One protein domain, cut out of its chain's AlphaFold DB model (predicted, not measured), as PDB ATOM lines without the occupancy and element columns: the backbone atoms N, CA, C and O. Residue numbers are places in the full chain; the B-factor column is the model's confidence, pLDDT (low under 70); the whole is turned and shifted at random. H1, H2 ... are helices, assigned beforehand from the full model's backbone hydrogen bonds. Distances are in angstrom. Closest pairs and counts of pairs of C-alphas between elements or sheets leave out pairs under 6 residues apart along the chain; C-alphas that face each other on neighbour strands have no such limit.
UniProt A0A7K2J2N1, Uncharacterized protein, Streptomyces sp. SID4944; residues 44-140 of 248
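Overview. This is residues 44 to 140 of the 248 residues of an uncharacterized protein of Streptomyces sp. SID4944 (UniProt A0A7K2J2N1). One long helix, H1, forms the backbone of a small helical body: two shorter helices, H3 and H4, pack on one side of it and on each other, the centres of the three making a triangle, while the tiny helix H2 is near H1 on its other side. A long loop, residues 77 to 95, swings wide from H2 round to H3, and a second, residues 105 to 118, joins H3 to H4. The printed part has 97 residues with four named helices in the order H1, H2, H3, H4 and no named strand; the class is all helix, though 48 residues, under half, are in named elements. It is compact, with a radius of gyration of the C-alphas of 14.1 A, and spans 43 by 29 by 21 A.

Along the chain. H1 is residues 44 to 66, beginning at C-alpha 44 (-21.677, -29.855, -48.544) and running 34.5 A from first to last C-alpha, with a kink of 27 degrees near residue 59. H2 is residues 73 to 76, 4.9 A long. H3 is residues 96 to 104, 12.2 A long, from C-alpha 96 at (-14.251, -7.590, -54.628). H4 is residues 119 to 130, 16.2 A long, ending at C-alpha 130 (-22.152, -21.499, -62.463).

Arrangement. H1 touches H4 with residues 48 to 56 alone, and H4 touches H1 with residues 119 to 124 alone; the closest C-alphas, of Ser 53 and Gly 120, are 4.3 A apart. Their lines stand at a steep tilt of 56 degrees, opposite ways. H1 touches H3 with residues 55 to 59 alone, closest at the C-alphas of Gly 59 and Leu 97, 5.9 A apart. This tilt is steep too, 44 degrees, opposite ways. H3 and H4 touch and are about perpendicular, at 75 degrees; their closest C-alphas, of Leu 103 and Ile 123, are 5.2 A apart. The helix packing is mostly crossed, with none of these three pairs at a shallow tilt. H2 is close to H1 but not clearly touching it, with the C-alphas of Arg 54 and Leu 75 closest at 7.5 A, and it is apart from H3 and H4. Every O i to N i+4 pair is within hydrogen-bond range in H3 and H4, and 16 of 19 are in H1; H2 is too short for such a pair, but its one O i to N i+3 pair is within range.

Size, cuts and confidence. The two C-alphas farthest apart, those of Gln 86 and Thr 137, are 44.5 A apart. The printed part has no cut. The link from H1 to H2 is short, and those from H2 to H3 and from H3 to H4 are long. The mean pLDDT of the printed part is 89.5, and residues 114 to 117 are under 70.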
ATOM      1  N   ALA A  44     -22.365 -30.592 -47.485       95.31
ATOM      2  CA  ALA A  44     -21.677 -29.855 -48.544       95.31
ATOM      3  C   ALA A  44     -22.319 -28.483 -48.818       95.31
ATOM      4  O   ALA A  44     -21.609 -27.497 -49.005       95.31
ATOM      5  N   ALA A  45     -23.651 -28.408 -48.804       95.25
ATOM      6  CA  ALA A  45     -24.373 -27.157 -49.005       95.25
ATOM      7  C   ALA A  45     -24.225 -26.203 -47.815       95.25
ATOM      8  O   ALA A  45     -24.026 -25.006 -48.015       95.25
ATOM      9  N   GLU A  46     -24.224 -26.731 -46.589       94.06
ATOM     10  CA  GLU A  46     -23.923 -25.950 -45.382       94.06
ATOM     11  C   GLU A  46     -22.505 -25.354 -45.445       94.06
ATOM     12  O   GLU A  46     -22.313 -24.165 -45.191       94.06
ATOM     13  N   TRP A  47     -21.506 -26.138 -45.871       95.19
ATOM     14  CA  TRP A  47     -20.146 -25.625 -46.073       95.19
ATOM     15  C   TRP A  47     -20.074 -24.555 -47.162       95.19
ATOM     16  O   TRP A  47     -19.406 -23.538 -46.970       95.19
ATOM     17  N   LEU A  48     -20.790 -24.728 -48.275       95.81
ATOM     18  CA  LEU A  48     -20.876 -23.690 -49.301       95.81
ATOM     19  C   LEU A  48     -21.490 -22.398 -48.743       95.81
ATOM     20  O   LEU A  48     -20.983 -21.315 -49.030       95.81
ATOM     21  N   GLN A  49     -22.527 -22.496 -47.911       92.12
ATOM     22  CA  GLN A  49     -23.143 -21.334 -47.274       92.12
ATOM     23  C   GLN A  49     -22.169 -20.609 -46.334       92.12
ATOM     24  O   GLN A  49     -22.170 -19.375 -46.291       92.12
ATOM     25  N   VAL A  50     -21.309 -21.338 -45.616       91.00
ATOM     26  CA  VAL A  50     -20.231 -20.743 -44.806       91.00
ATOM     27  C   VAL A  50     -19.266 -19.955 -45.691       91.00
ATOM     28  O   VAL A  50     -18.979 -18.795 -45.388       91.00
ATOM     29  N   PHE A  51     -18.801 -20.533 -46.802       91.50
ATOM     30  CA  PHE A  51     -17.918 -19.831 -47.739       91.50
ATOM     31  C   PHE A  51     -18.585 -18.593 -48.338       91.50
ATOM     32  O   PHE A  51     -18.001 -17.511 -48.326       91.50
ATOM     33  N   ALA A  52     -19.828 -18.722 -48.789       92.94
ATOM     34  CA  ALA A  52     -20.584 -17.624 -49.372       92.94
ATOM     35  C   ALA A  52     -20.838 -16.486 -48.370       92.94
ATOM     36  O   ALA A  52     -20.733 -15.314 -48.723       92.94
ATOM     37  N   SER A  53     -21.098 -16.819 -47.103       88.88
ATOM     38  CA  SER A  53     -21.247 -15.823 -46.032       88.88
ATOM     39  C   SER A  53     -19.926 -15.102 -45.752       88.88
ATOM     40  O   SER A  53     -19.918 -13.895 -45.538       88.88
ATOM     41  N   ARG A  54     -18.785 -15.802 -45.811       89.25
ATOM     42  CA  ARG A  54     -17.465 -15.157 -45.701       89.25
ATOM     43  C   ARG A  54     -17.170 -14.241 -46.887       89.25
ATOM     44  O   ARG A  54     -16.606 -13.175 -46.677       89.25
ATOM     45  N   MET A  55     -17.562 -14.625 -48.104       89.69
ATOM     46  CA  MET A  55     -17.427 -13.766 -49.289       89.69
ATOM     47  C   MET A  55     -18.237 -12.476 -49.144       89.69
ATOM     48  O   MET A  55     -17.716 -11.400 -49.419       89.69
ATOM     49  N   ASP A  56     -19.473 -12.573 -48.658       88.25
ATOM     50  CA  ASP A  56     -20.333 -11.416 -48.380       88.25
ATOM     51  C   ASP A  56     -19.683 -10.431 -47.386       88.25
ATOM     52  O   ASP A  56     -19.650  -9.214 -47.596       88.25
ATOM     53  N   MET A  57     -19.031 -10.960 -46.345       89.06
ATOM     54  CA  MET A  57     -18.300 -10.143 -45.370       89.06
ATOM     55  C   MET A  57     -17.142  -9.346 -45.982       89.06
ATOM     56  O   MET A  57     -16.794  -8.299 -45.437       89.06
ATOM     57  N   LEU A  58     -16.557  -9.784 -47.104       90.38
ATOM     58  CA  LEU A  58     -15.480  -9.040 -47.768       90.38
ATOM     59  C   LEU A  58     -15.972  -7.698 -48.329       90.38
ATOM     60  O   LEU A  58     -15.238  -6.715 -48.275       90.38
ATOM     61  N   GLY A  59     -17.216  -7.621 -48.814       89.50
ATOM     62  CA  GLY A  59     -17.813  -6.357 -49.266       89.50
ATOM     63  C   GLY A  59     -18.065  -5.398 -48.103       89.50
ATOM     64  O   GLY A  59     -17.730  -4.212 -48.168       89.50
ATOM     65  N   SER A  60     -18.566  -5.939 -46.991       87.06
ATOM     66  CA  SER A  60     -18.735  -5.190 -45.742       87.06
ATOM     67  C   SER A  60     -17.404  -4.670 -45.197       87.06
ATOM     68  O   SER A  60     -17.343  -3.552 -44.678       87.06
ATOM     69  N   ASP A  61     -16.325  -5.437 -45.375       91.38
ATOM     70  CA  ASP A  61     -14.987  -5.033 -44.965       91.38
ATOM     71  C   ASP A  61     -14.508  -3.769 -45.690       91.38
ATOM     72  O   ASP A  61     -13.917  -2.903 -45.052       91.38
ATOM     73  N   ILE A  62     -14.838  -3.585 -46.976       92.94
ATOM     74  CA  ILE A  62     -14.535  -2.338 -47.708       92.94
ATOM     75  C   ILE A  62     -15.173  -1.128 -47.014       92.94
ATOM     76  O   ILE A  62     -14.551  -0.071 -46.860       92.94
ATOM     77  N   ALA A  63     -16.412  -1.267 -46.545       88.69
ATOM     78  CA  ALA A  63     -17.086  -0.202 -45.815       88.69
ATOM     79  C   ALA A  63     -16.445   0.054 -44.442       88.69
ATOM     80  O   ALA A  63     -16.379   1.199 -43.991       88.69
ATOM     81  N   ASP A  64     -15.953  -0.991 -43.780       91.19
ATOM     82  CA  ASP A  64     -15.254  -0.881 -42.501       91.19
ATOM     83  C   ASP A  64     -13.847  -0.286 -42.646       91.19
ATOM     84  O   ASP A  64     -13.466   0.546 -41.820       91.19
ATOM     85  N   GLN A  65     -13.122  -0.583 -43.727       92.12
ATOM     86  CA  GLN A  65     -11.872   0.096 -44.092       92.12
ATOM     87  C   GLN A  65     -12.081   1.612 -44.200       92.12
ATOM     88  O   GLN A  65     -11.359   2.383 -43.568       92.12
ATOM     89  N   ARG A  66     -13.131   2.048 -44.913       90.31
ATOM     90  CA  ARG A  66     -13.490   3.475 -45.063       90.31
ATOM     91  C   ARG A  66     -13.825   4.157 -43.733       90.31
ATOM     92  O   ARG A  66     -13.665   5.366 -43.605       90.31
ATOM     93  N   ARG A  67     -14.283   3.391 -42.739       90.69
ATOM     94  CA  ARG A  67     -14.588   3.866 -41.379       90.69
ATOM     95  C   ARG A  67     -13.408   3.736 -40.410       90.69
ATOM     96  O   ARG A  67     -13.576   4.050 -39.234       90.69
ATOM     97  N   GLY A  68     -12.252   3.242 -40.860       93.00
ATOM     98  CA  GLY A  68     -11.097   2.974 -39.997       93.00
ATOM     99  C   GLY A  68     -11.341   1.861 -38.972       93.00
ATOM    100  O   GLY A  68     -10.719   1.850 -37.912       93.00
ATOM    101  N   ARG A  69     -12.273   0.943 -39.249       91.12
ATOM    102  CA  ARG A  69     -12.598  -0.189 -38.373       91.12
ATOM    103  C   ARG A  69     -11.679  -1.382 -38.649       91.12
ATOM    104  O   ARG A  69     -11.249  -1.563 -39.795       91.12
ATOM    105  N   PRO A  70     -11.376  -2.201 -37.625       91.75
ATOM    106  CA  PRO A  70     -10.580  -3.411 -37.805       91.75
ATOM    107  C   PRO A  70     -11.298  -4.428 -38.703       91.75
ATOM    108  O   PRO A  70     -12.521  -4.392 -38.836       91.75
ATOM    109  N   LEU A  71     -10.526  -5.341 -39.299       89.94
ATOM    110  CA  LEU A  71     -11.050  -6.498 -40.029       89.94
ATOM    111  C   LEU A  71     -11.911  -7.359 -39.092       89.94
ATOM    112  O   LEU A  71     -11.558  -7.565 -37.928       89.94
ATOM    113  N   HIS A  72     -13.033  -7.872 -39.600       87.69
ATOM    114  CA  HIS A  72     -13.938  -8.692 -38.798       87.69
ATOM    115  C   HIS A  72     -13.211  -9.921 -38.204       87.69
ATOM    116  O   HIS A  72     -12.481 -10.594 -38.939       87.69
ATOM    117  N   PRO A  73     -13.445 -10.291 -36.925       89.50
ATOM    118  CA  PRO A  73     -12.731 -11.384 -36.258       89.50
ATOM    119  C   PRO A  73     -12.700 -12.707 -37.030       89.50
ATOM    120  O   PRO A  73     -11.652 -13.329 -37.113       89.50
ATOM    121  N   TRP A  74     -13.808 -13.124 -37.652       85.56
ATOM    122  CA  TRP A  74     -13.843 -14.357 -38.458       85.56
ATOM    123  C   TRP A  74     -12.934 -14.356 -39.694       85.56
ATOM    124  O   TRP A  74     -12.532 -15.430 -40.125       85.56
ATOM    125  N   LEU A  75     -12.627 -13.188 -40.266       87.81
ATOM    126  CA  LEU A  75     -11.680 -13.067 -41.379       87.81
ATOM    127  C   LEU A  75     -10.249 -12.889 -40.856       87.81
ATOM    128  O   LEU A  75      -9.316 -13.468 -41.396       87.81
ATOM    129  N   ALA A  76     -10.081 -12.127 -39.772       87.44
ATOM    130  CA  ALA A  76      -8.782 -11.901 -39.142       87.44
ATOM    131  C   ALA A  76      -8.196 -13.165 -38.484       87.44
ATOM    132  O   ALA A  76      -6.981 -13.296 -38.385       87.44
ATOM    133  N   GLN A  77      -9.054 -14.075 -38.021       86.88
ATOM    134  CA  GLN A  77      -8.683 -15.350 -37.395       86.88
ATOM    135  C   GLN A  77      -8.692 -16.519 -38.389       86.88
ATOM    136  O   GLN A  77      -8.666 -17.676 -37.964       86.88
ATOM    137  N   ASP A  78      -8.778 -16.251 -39.697       87.50
ATOM    138  CA  ASP A  78      -8.657 -17.324 -40.675       87.50
ATOM    139  C   ASP A  78      -7.305 -18.037 -40.500       87.50
ATOM    140  O   ASP A  78      -6.301 -17.423 -40.142       87.50
ATOM    141  N   SER A  79      -7.284 -19.356 -40.694       88.00
ATOM    142  CA  SER A  79      -6.058 -20.145 -40.534       88.00
ATOM    143  C   SER A  79      -5.042 -19.867 -41.643       88.00
ATOM    144  O   SER A  79      -3.848 -20.076 -41.437       88.00
ATOM    145  N   TYR A  80      -5.508 -19.397 -42.804       86.25
ATOM    146  CA  TYR A  80      -4.686 -19.106 -43.976       86.25
ATOM    147  C   TYR A  80      -5.125 -17.790 -44.639       86.25
ATOM    148  O   TYR A  80      -5.616 -17.801 -45.772       86.25
ATOM    149  N   PRO A  81      -4.960 -16.639 -43.960       88.75
ATOM    150  CA  PRO A  81      -5.339 -15.359 -44.534       88.75
ATOM    151  C   PRO A  81      -4.398 -14.993 -45.696       88.75
ATOM    152  O   PRO A  81      -3.232 -15.407 -45.703       88.75
ATOM    153  N   PRO A  82      -4.861 -14.193 -46.673       89.94
ATOM    154  CA  PRO A  82      -3.963 -13.606 -47.658       89.94
ATOM    155  C   PRO A  82      -2.965 -12.701 -46.934       89.94
ATOM    156  O   PRO A  82      -3.358 -11.879 -46.107       89.94
ATOM    157  N   ASN A  83      -1.679 -12.852 -47.247       89.94
ATOM    158  CA  ASN A  83      -0.625 -12.036 -46.661       89.94
ATOM    159  C   ASN A  83       0.174 -11.303 -47.737       89.94
ATOM    160  O   ASN A  83       0.323 -11.797 -48.856       89.94
ATOM    161  N   ASP A  84       0.705 -10.138 -47.384       89.12
ATOM    162  CA  ASP A  84       1.661  -9.420 -48.218       89.12
ATOM    163  C   ASP A  84       3.056 -10.067 -48.145       89.12
ATOM    164  O   ASP A  84       3.285 -11.082 -47.480       89.12
ATOM    165  N   ALA A  85       4.027  -9.465 -48.834       88.12
ATOM    166  CA  ALA A  85       5.412  -9.932 -48.821       88.12
ATOM    167  C   ALA A  85       6.075  -9.854 -47.425       88.12
ATOM    168  O   ALA A  85       7.154 -10.415 -47.229       88.12
ATOM    169  N   GLN A  86       5.453  -9.165 -46.464       88.56
ATOM    170  CA  GLN A  86       5.885  -9.004 -45.077       88.56
ATOM    171  C   GLN A  86       5.057  -9.868 -44.107       88.56
ATOM    172  O   GLN A  86       5.146  -9.690 -42.889       88.56
ATOM    173  N   TYR A  87       4.283 -10.823 -44.634       83.31
ATOM    174  CA  TYR A  87       3.421 -11.722 -43.867       83.31
ATOM    175  C   TYR A  87       2.374 -10.996 -43.007       83.31
ATOM    176  O   TYR A  87       1.965 -11.504 -41.964       83.31
ATOM    177  N   GLN A  88       1.951  -9.799 -43.418       86.25
ATOM    178  CA  GLN A  88       0.836  -9.095 -42.793       86.25
ATOM    179  C   GLN A  88      -0.463  -9.439 -43.507       86.25
ATOM    180  O   GLN A  88      -0.500  -9.491 -44.736       86.25
ATOM    181  N   VAL A  89      -1.534  -9.632 -42.734       88.62
ATOM    182  CA  VAL A  89      -2.862  -9.936 -43.273       88.62
ATOM    183  C   VAL A  89      -3.332  -8.798 -44.173       88.62
ATOM    184  O   VAL A  89      -3.469  -7.651 -43.736       88.62
ATOM    185  N   VAL A  90      -3.618  -9.134 -45.426       91.56
ATOM    186  CA  VAL A  90      -4.111  -8.201 -46.437       91.56
ATOM    187  C   VAL A  90      -5.633  -8.198 -46.411       91.56
ATOM    188  O   VAL A  90      -6.283  -9.242 -46.411       91.56
ATOM    189  N   ARG A  91      -6.217  -7.003 -46.385       93.31
ATOM    190  CA  ARG A  91      -7.667  -6.816 -46.494       93.31
ATOM    191  C   ARG A  91      -8.097  -6.839 -47.967       93.31
ATOM    192  O   ARG A  91      -7.279  -6.516 -48.828       93.31
ATOM    193  N   PRO A  92      -9.353  -7.202 -48.282       92.38
ATOM    194  CA  PRO A  92      -9.846  -7.177 -49.656       92.38
ATOM    195  C   PRO A  92      -9.726  -5.781 -50.283       92.38
ATOM    196  O   PRO A  92      -9.964  -4.769 -49.619       92.38
ATOM    197  N   SER A  93      -9.382  -5.742 -51.570       93.81
ATOM    198  CA  SER A  93      -9.419  -4.549 -52.422       93.81
ATOM    199  C   SER A  93     -10.823  -4.285 -52.979       93.81
ATOM    200  O   SER A  93     -11.693  -5.152 -52.935       93.81
ATOM    201  N   GLU A  94     -11.070  -3.075 -53.497       93.75
ATOM    202  CA  GLU A  94     -12.409  -2.658 -53.958       93.75
ATOM    203  C   GLU A  94     -12.972  -3.479 -55.131       93.75
ATOM    204  O   GLU A  94     -14.188  -3.522 -55.314       93.75
ATOM    205  N   ASP A  95     -12.125  -4.162 -55.901       95.00
ATOM    206  CA  ASP A  95     -12.531  -5.059 -56.989       95.00
ATOM    207  C   ASP A  95     -13.358  -6.265 -56.503       95.00
ATOM    208  O   ASP A  95     -14.118  -6.844 -57.282       95.00
ATOM    209  N   ILE A  96     -13.333  -6.596 -55.204       93.75
ATOM    210  CA  ILE A  96     -14.251  -7.590 -54.628       93.75
ATOM    211  C   ILE A  96     -15.723  -7.210 -54.836       93.75
ATOM    212  O   ILE A  96     -16.580  -8.085 -54.974       93.75
ATOM    213  N   LEU A  97     -16.028  -5.910 -54.904       93.38
ATOM    214  CA  LEU A  97     -17.387  -5.413 -55.108       93.38
ATOM    215  C   LEU A  97     -17.911  -5.753 -56.508       93.38
ATOM    216  O   LEU A  97     -19.111  -5.968 -56.660       93.38
ATOM    217  N   ASP A  98     -17.040  -5.835 -57.519       94.94
ATOM    218  CA  ASP A  98     -17.414  -6.286 -58.867       94.94
ATOM    219  C   ASP A  98     -17.847  -7.755 -58.862       94.94
ATOM    220  O   ASP A  98     -18.887  -8.105 -59.425       94.94
ATOM    221  N   LEU A  99     -17.086  -8.611 -58.171       93.69
ATOM    222  CA  LEU A  99     -17.421 -10.027 -58.028       93.69
ATOM    223  C   LEU A  99     -18.745 -10.214 -57.274       93.69
ATOM    224  O   LEU A  99     -19.611 -10.967 -57.725       93.69
ATOM    225  N   LEU A 100     -18.921  -9.520 -56.145       92.62
ATOM    226  CA  LEU A 100     -20.136  -9.619 -55.332       92.62
ATOM    227  C   LEU A 100     -21.367  -9.100 -56.080       92.62
ATOM    228  O   LEU A 100     -22.412  -9.751 -56.039       92.62
ATOM    229  N   ALA A 101     -21.243  -7.999 -56.825       92.25
ATOM    230  CA  ALA A 101     -22.305  -7.504 -57.698       92.25
ATOM    231  C   ALA A 101     -22.702  -8.555 -58.750       92.25
ATOM    232  O   ALA A 101     -23.888  -8.844 -58.922       92.25
ATOM    233  N   GLY A 102     -21.724  -9.203 -59.394       92.31
ATOM    234  CA  GLY A 102     -21.972 -10.273 -60.368       92.31
ATOM    235  C   GLY A 102     -22.656 -11.510 -59.772       92.31
ATOM    236  O   GLY A 102     -23.573 -12.066 -60.376       92.31
ATOM    237  N   LEU A 103     -22.254 -11.924 -58.567       91.94
ATOM    238  CA  LEU A 103     -22.811 -13.093 -57.874       91.94
ATOM    239  C   LEU A 103     -24.182 -12.834 -57.239       91.94
ATOM    240  O   LEU A 103     -24.953 -13.765 -57.030       91.94
ATOM    241  N   THR A 104     -24.508 -11.593 -56.901       90.75
ATOM    242  CA  THR A 104     -25.795 -11.265 -56.269       90.75
ATOM    243  C   THR A 104     -26.816 -10.719 -57.262       90.75
ATOM    244  O   THR A 104     -28.018 -10.851 -57.020       90.75
ATOM    245  N   GLY A 105     -26.362 -10.174 -58.395       90.25
ATOM    246  CA  GLY A 105     -27.196  -9.428 -59.340       90.25
ATOM    247  C   GLY A 105     -27.557  -8.026 -58.838       90.25
ATOM    248  O   GLY A 105     -28.574  -7.476 -59.251       90.25
ATOM    249  N   GLU A 106     -26.764  -7.474 -57.923       89.50
ATOM    250  CA  GLU A 106     -27.039  -6.220 -57.217       89.50
ATOM    251  C   GLU A 106     -25.973  -5.153 -57.504       89.50
ATOM    252  O   GLU A 106     -24.946  -5.421 -58.125       89.50
ATOM    253  N   SER A 107     -26.206  -3.916 -57.054       90.38
ATOM    254  CA  SER A 107     -25.211  -2.847 -57.176       90.38
ATOM    255  C   SER A 107     -24.046  -3.026 -56.195       90.38
ATOM    256  O   SER A 107     -24.217  -3.540 -55.090       90.38
ATOM    257  N   LYS A 108     -22.865  -2.505 -56.557       90.19
ATOM    258  CA  LYS A 108     -21.681  -2.481 -55.676       90.19
ATOM    259  C   LYS A 108     -21.959  -1.813 -54.329       90.19
ATOM    260  O   LYS A 108     -21.490  -2.284 -53.297       90.19
ATOM    261  N   ASP A 109     -22.745  -0.735 -54.340       87.00
ATOM    262  CA  ASP A 109     -23.103   0.003 -53.126       87.00
ATOM    263  C   ASP A 109     -23.883  -0.864 -52.140       87.00
ATOM    264  O   ASP A 109     -23.732  -0.715 -50.927       87.00
ATOM    265  N   ARG A 110     -24.679  -1.818 -52.640       83.69
ATOM    266  CA  ARG A 110     -25.417  -2.742 -51.782       83.69
ATOM    267  C   ARG A 110     -24.478  -3.602 -50.939       83.69
ATOM    268  O   ARG A 110     -24.734  -3.762 -49.747       83.69
ATOM    269  N   SER A 111     -23.380  -4.083 -51.521       82.06
ATOM    270  CA  SER A 111     -22.395  -4.943 -50.849       82.06
ATOM    271  C   SER A 111     -21.600  -4.239 -49.741       82.06
ATOM    272  O   SER A 111     -20.897  -4.897 -48.984       82.06
ATOM    273  N   LEU A 112     -21.723  -2.914 -49.598       83.25
ATOM    274  CA  LEU A 112     -21.095  -2.139 -48.520       83.25
ATOM    275  C   LEU A 112     -21.893  -2.164 -47.201       83.25
ATOM    276  O   LEU A 112     -21.473  -1.555 -46.209       83.25
ATOM    277  N   HIS A 113     -23.071  -2.796 -47.176       76.00
ATOM    278  CA  HIS A 113     -23.994  -2.741 -46.044       76.00
ATOM    279  C   HIS A 113     -24.011  -4.048 -45.220       76.00
ATOM    280  O   HIS A 113     -24.705  -4.989 -45.597       76.00
ATOM    281  N   PRO A 114     -23.388  -4.080 -44.023       57.66
ATOM    282  CA  PRO A 114     -23.189  -5.302 -43.222       57.66
ATOM    283  C   PRO A 114     -24.439  -5.886 -42.544       57.66
ATOM    284  O   PRO A 114     -24.341  -6.849 -41.793       57.66
ATOM    285  N   LEU A 115     -25.617  -5.289 -42.741       53.59
ATOM    286  CA  LEU A 115     -26.837  -5.620 -41.991       53.59
ATOM    287  C   LEU A 115     -27.952  -6.198 -42.869       53.59
ATOM    288  O   LEU A 115     -29.109  -6.233 -42.449       53.59
ATOM    289  N   ARG A 116     -27.646  -6.621 -44.098       61.84
ATOM    290  CA  ARG A 116     -28.658  -7.175 -45.002       61.84
ATOM    291  C   ARG A 116     -28.428  -8.668 -45.196       61.84
ATOM    292  O   ARG A 116     -27.617  -9.093 -46.001       61.84
ATOM    293  N   GLY A 117     -29.165  -9.465 -44.425       62.19
ATOM    294  CA  GLY A 117     -29.158 -10.919 -44.562       62.19
ATOM    295  C   GLY A 117     -29.564 -11.380 -45.970       62.19
ATOM    296  O   GLY A 117     -30.338 -10.723 -46.668       62.19
ATOM    297  N   GLY A 118     -29.056 -12.544 -46.373       71.00
ATOM    298  CA  GLY A 118     -29.466 -13.244 -47.596       71.00
ATOM    299  C   GLY A 118     -28.504 -13.150 -48.785       71.00
ATOM    300  O   GLY A 118     -28.694 -13.894 -49.746       71.00
ATOM    301  N   ASP A 119     -27.460 -12.320 -48.741       83.06
ATOM    302  CA  ASP A 119     -26.489 -12.228 -49.845       83.06
ATOM    303  C   ASP A 119     -25.590 -13.470 -49.926       83.06
ATOM    304  O   ASP A 119     -25.408 -14.010 -51.017       83.06
ATOM    305  N   GLY A 120     -25.200 -14.059 -48.789       88.00
ATOM    306  CA  GLY A 120     -24.568 -15.385 -48.768       88.00
ATOM    307  C   GLY A 120     -25.401 -16.473 -49.467       88.00
ATOM    308  O   GLY A 120     -24.859 -17.278 -50.215       88.00
ATOM    309  N   TYR A 121     -26.732 -16.470 -49.308       89.06
ATOM    310  CA  TYR A 121     -27.602 -17.421 -50.021       89.06
ATOM    311  C   TYR A 121     -27.594 -17.180 -51.539       89.06
ATOM    312  O   TYR A 121     -27.491 -18.129 -52.318       89.06
ATOM    313  N   ARG A 122     -27.661 -15.914 -51.983       91.38
ATOM    314  CA  ARG A 122     -27.586 -15.562 -53.415       91.38
ATOM    315  C   ARG A 122     -26.250 -15.985 -54.027       91.38
ATOM    316  O   ARG A 122     -26.249 -16.591 -55.096       91.38
ATOM    317  N   ILE A 123     -25.149 -15.714 -53.323       93.88
ATOM    318  CA  ILE A 123     -23.790 -16.094 -53.720       93.88
ATOM    319  C   ILE A 123     -23.680 -17.615 -53.850       93.88
ATOM    320  O   ILE A 123     -23.288 -18.102 -54.909       93.88
ATOM    321  N   ALA A 124     -24.080 -18.373 -52.821       94.56
ATOM    322  CA  ALA A 124     -24.055 -19.835 -52.852       94.56
ATOM    323  C   ALA A 124     -24.857 -20.375 -54.044       94.56
ATOM    324  O   ALA A 124     -24.350 -21.185 -54.820       94.56
ATOM    325  N   ARG A 125     -26.073 -19.857 -54.254       94.56
ATOM    326  CA  ARG A 125     -26.932 -20.241 -55.379       94.56
ATOM    327  C   ARG A 125     -26.258 -19.986 -56.730       94.56
ATOM    328  O   ARG A 125     -26.248 -20.876 -57.575       94.56
ATOM    329  N   LYS A 126     -25.647 -18.811 -56.923       95.62
ATOM    330  CA  LYS A 126     -24.930 -18.487 -58.165       95.62
ATOM    331  C   LYS A 126     -23.686 -19.333 -58.393       95.62
ATOM    332  O   LYS A 126     -23.425 -19.682 -59.538       95.62
ATOM    333  N   ILE A 127     -22.956 -19.702 -57.343       96.19
ATOM    334  CA  ILE A 127     -21.818 -20.627 -57.459       96.19
ATOM    335  C   ILE A 127     -22.294 -21.998 -57.961       96.19
ATOM    336  O   ILE A 127     -21.688 -22.562 -58.870       96.19
ATOM    337  N   VAL A 128     -23.405 -22.510 -57.419       97.31
ATOM    338  CA  VAL A 128     -24.002 -23.786 -57.850       97.31
ATOM    339  C   VAL A 128     -24.471 -23.717 -59.306       97.31
ATOM    340  O   VAL A 128     -24.125 -24.590 -60.099       97.31
ATOM    341  N   GLU A 129     -25.191 -22.653 -59.680       96.50
ATOM    342  CA  GLU A 129     -25.630 -22.423 -61.066       96.50
ATOM    343  C   GLU A 129     -24.432 -22.349 -62.031       96.50
ATOM    344  O   GLU A 129     -24.446 -22.971 -63.093       96.50
ATOM    345  N   ALA A 130     -23.366 -21.634 -61.656       95.81
ATOM    346  CA  ALA A 130     -22.152 -21.499 -62.463       95.81
ATOM    347  C   ALA A 130     -21.397 -22.829 -62.637       95.81
ATOM    348  O   ALA A 130     -20.736 -23.029 -63.655       95.81
ATOM    349  N   ALA A 131     -21.524 -23.752 -61.681       96.88
ATOM    350  CA  ALA A 131     -20.997 -25.112 -61.780       96.88
ATOM    351  C   ALA A 131     -21.853 -26.042 -62.668       96.88
ATOM    352  O   ALA A 131     -21.512 -27.215 -62.826       96.88
ATOM    353  N   GLY A 132     -22.957 -25.548 -63.244       97.38
ATOM    354  CA  GLY A 132     -23.868 -26.332 -64.086       97.38
ATOM    355  C   GLY A 132     -24.818 -27.238 -63.301       97.38
ATOM    356  O   GLY A 132     -25.363 -28.188 -63.861       97.38
ATOM    357  N   LEU A 133     -25.002 -26.971 -62.007       97.38
ATOM    358  CA  LEU A 133     -25.876 -27.734 -61.121       97.38
ATOM    359  C   LEU A 133     -27.200 -26.989 -60.913       97.38
ATOM    360  O   LEU A 133     -27.255 -25.760 -60.949       97.38
ATOM    361  N   ASP A 134     -28.278 -27.731 -60.661       96.00
ATOM    362  CA  ASP A 134     -29.565 -27.125 -60.322       96.00
ATOM    363  C   ASP A 134     -29.555 -26.649 -58.870       96.00
ATOM    364  O   ASP A 134     -29.602 -27.436 -57.927       96.00
ATOM    365  N   SER A 135     -29.541 -25.336 -58.684       92.69
ATOM    366  CA  SER A 135     -29.480 -24.717 -57.367       92.69
ATOM    367  C   SER A 135     -30.741 -24.881 -56.517       92.69
ATOM    368  O   SER A 135     -30.744 -24.467 -55.359       92.69
ATOM    369  N   LYS A 136     -31.838 -25.402 -57.080       91.56
ATOM    370  CA  LYS A 136     -33.066 -25.699 -56.327       91.56
ATOM    371  C   LYS A 136     -33.034 -27.073 -55.671       91.56
ATOM    372  O   LYS A 136     -33.725 -27.274 -54.680       91.56
ATOM    373  N   THR A 137     -32.271 -28.004 -56.232       94.88
ATOM    374  CA  THR A 137     -32.236 -29.406 -55.792       94.88
ATOM    375  C   THR A 137     -30.876 -29.794 -55.232       94.88
ATOM    376  O   THR A 137     -30.793 -30.598 -54.301       94.88
ATOM    377  N   TRP A 138     -29.797 -29.198 -55.737       96.56
ATOM    378  CA  TRP A 138     -28.461 -29.447 -55.231       96.56
ATOM    379  C   TRP A 138     -28.349 -29.012 -53.775       96.56
ATOM    380  O   TRP A 138     -28.710 -27.896 -53.401       96.56
ATOM    381  N   GLY A 139     -27.817 -29.909 -52.948       95.50
ATOM    382  CA  GLY A 139     -27.594 -29.606 -51.546       95.50
ATOM    383  C   GLY A 139     -28.829 -29.725 -50.659       95.50
ATOM    384  O   GLY A 139     -28.686 -29.604 -49.448       95.50
ATOM    385  N   VAL A 140     -30.011 -29.994 -51.214       96.88
ATOM    386  CA  VAL A 140     -31.216 -30.283 -50.427       96.88
ATOM    387  C   VAL A 140     -31.089 -31.676 -49.809       96.88
ATOM    388  O   VAL A 140     -30.650 -32.624 -50.461       96.88
TER     389      VAL A 140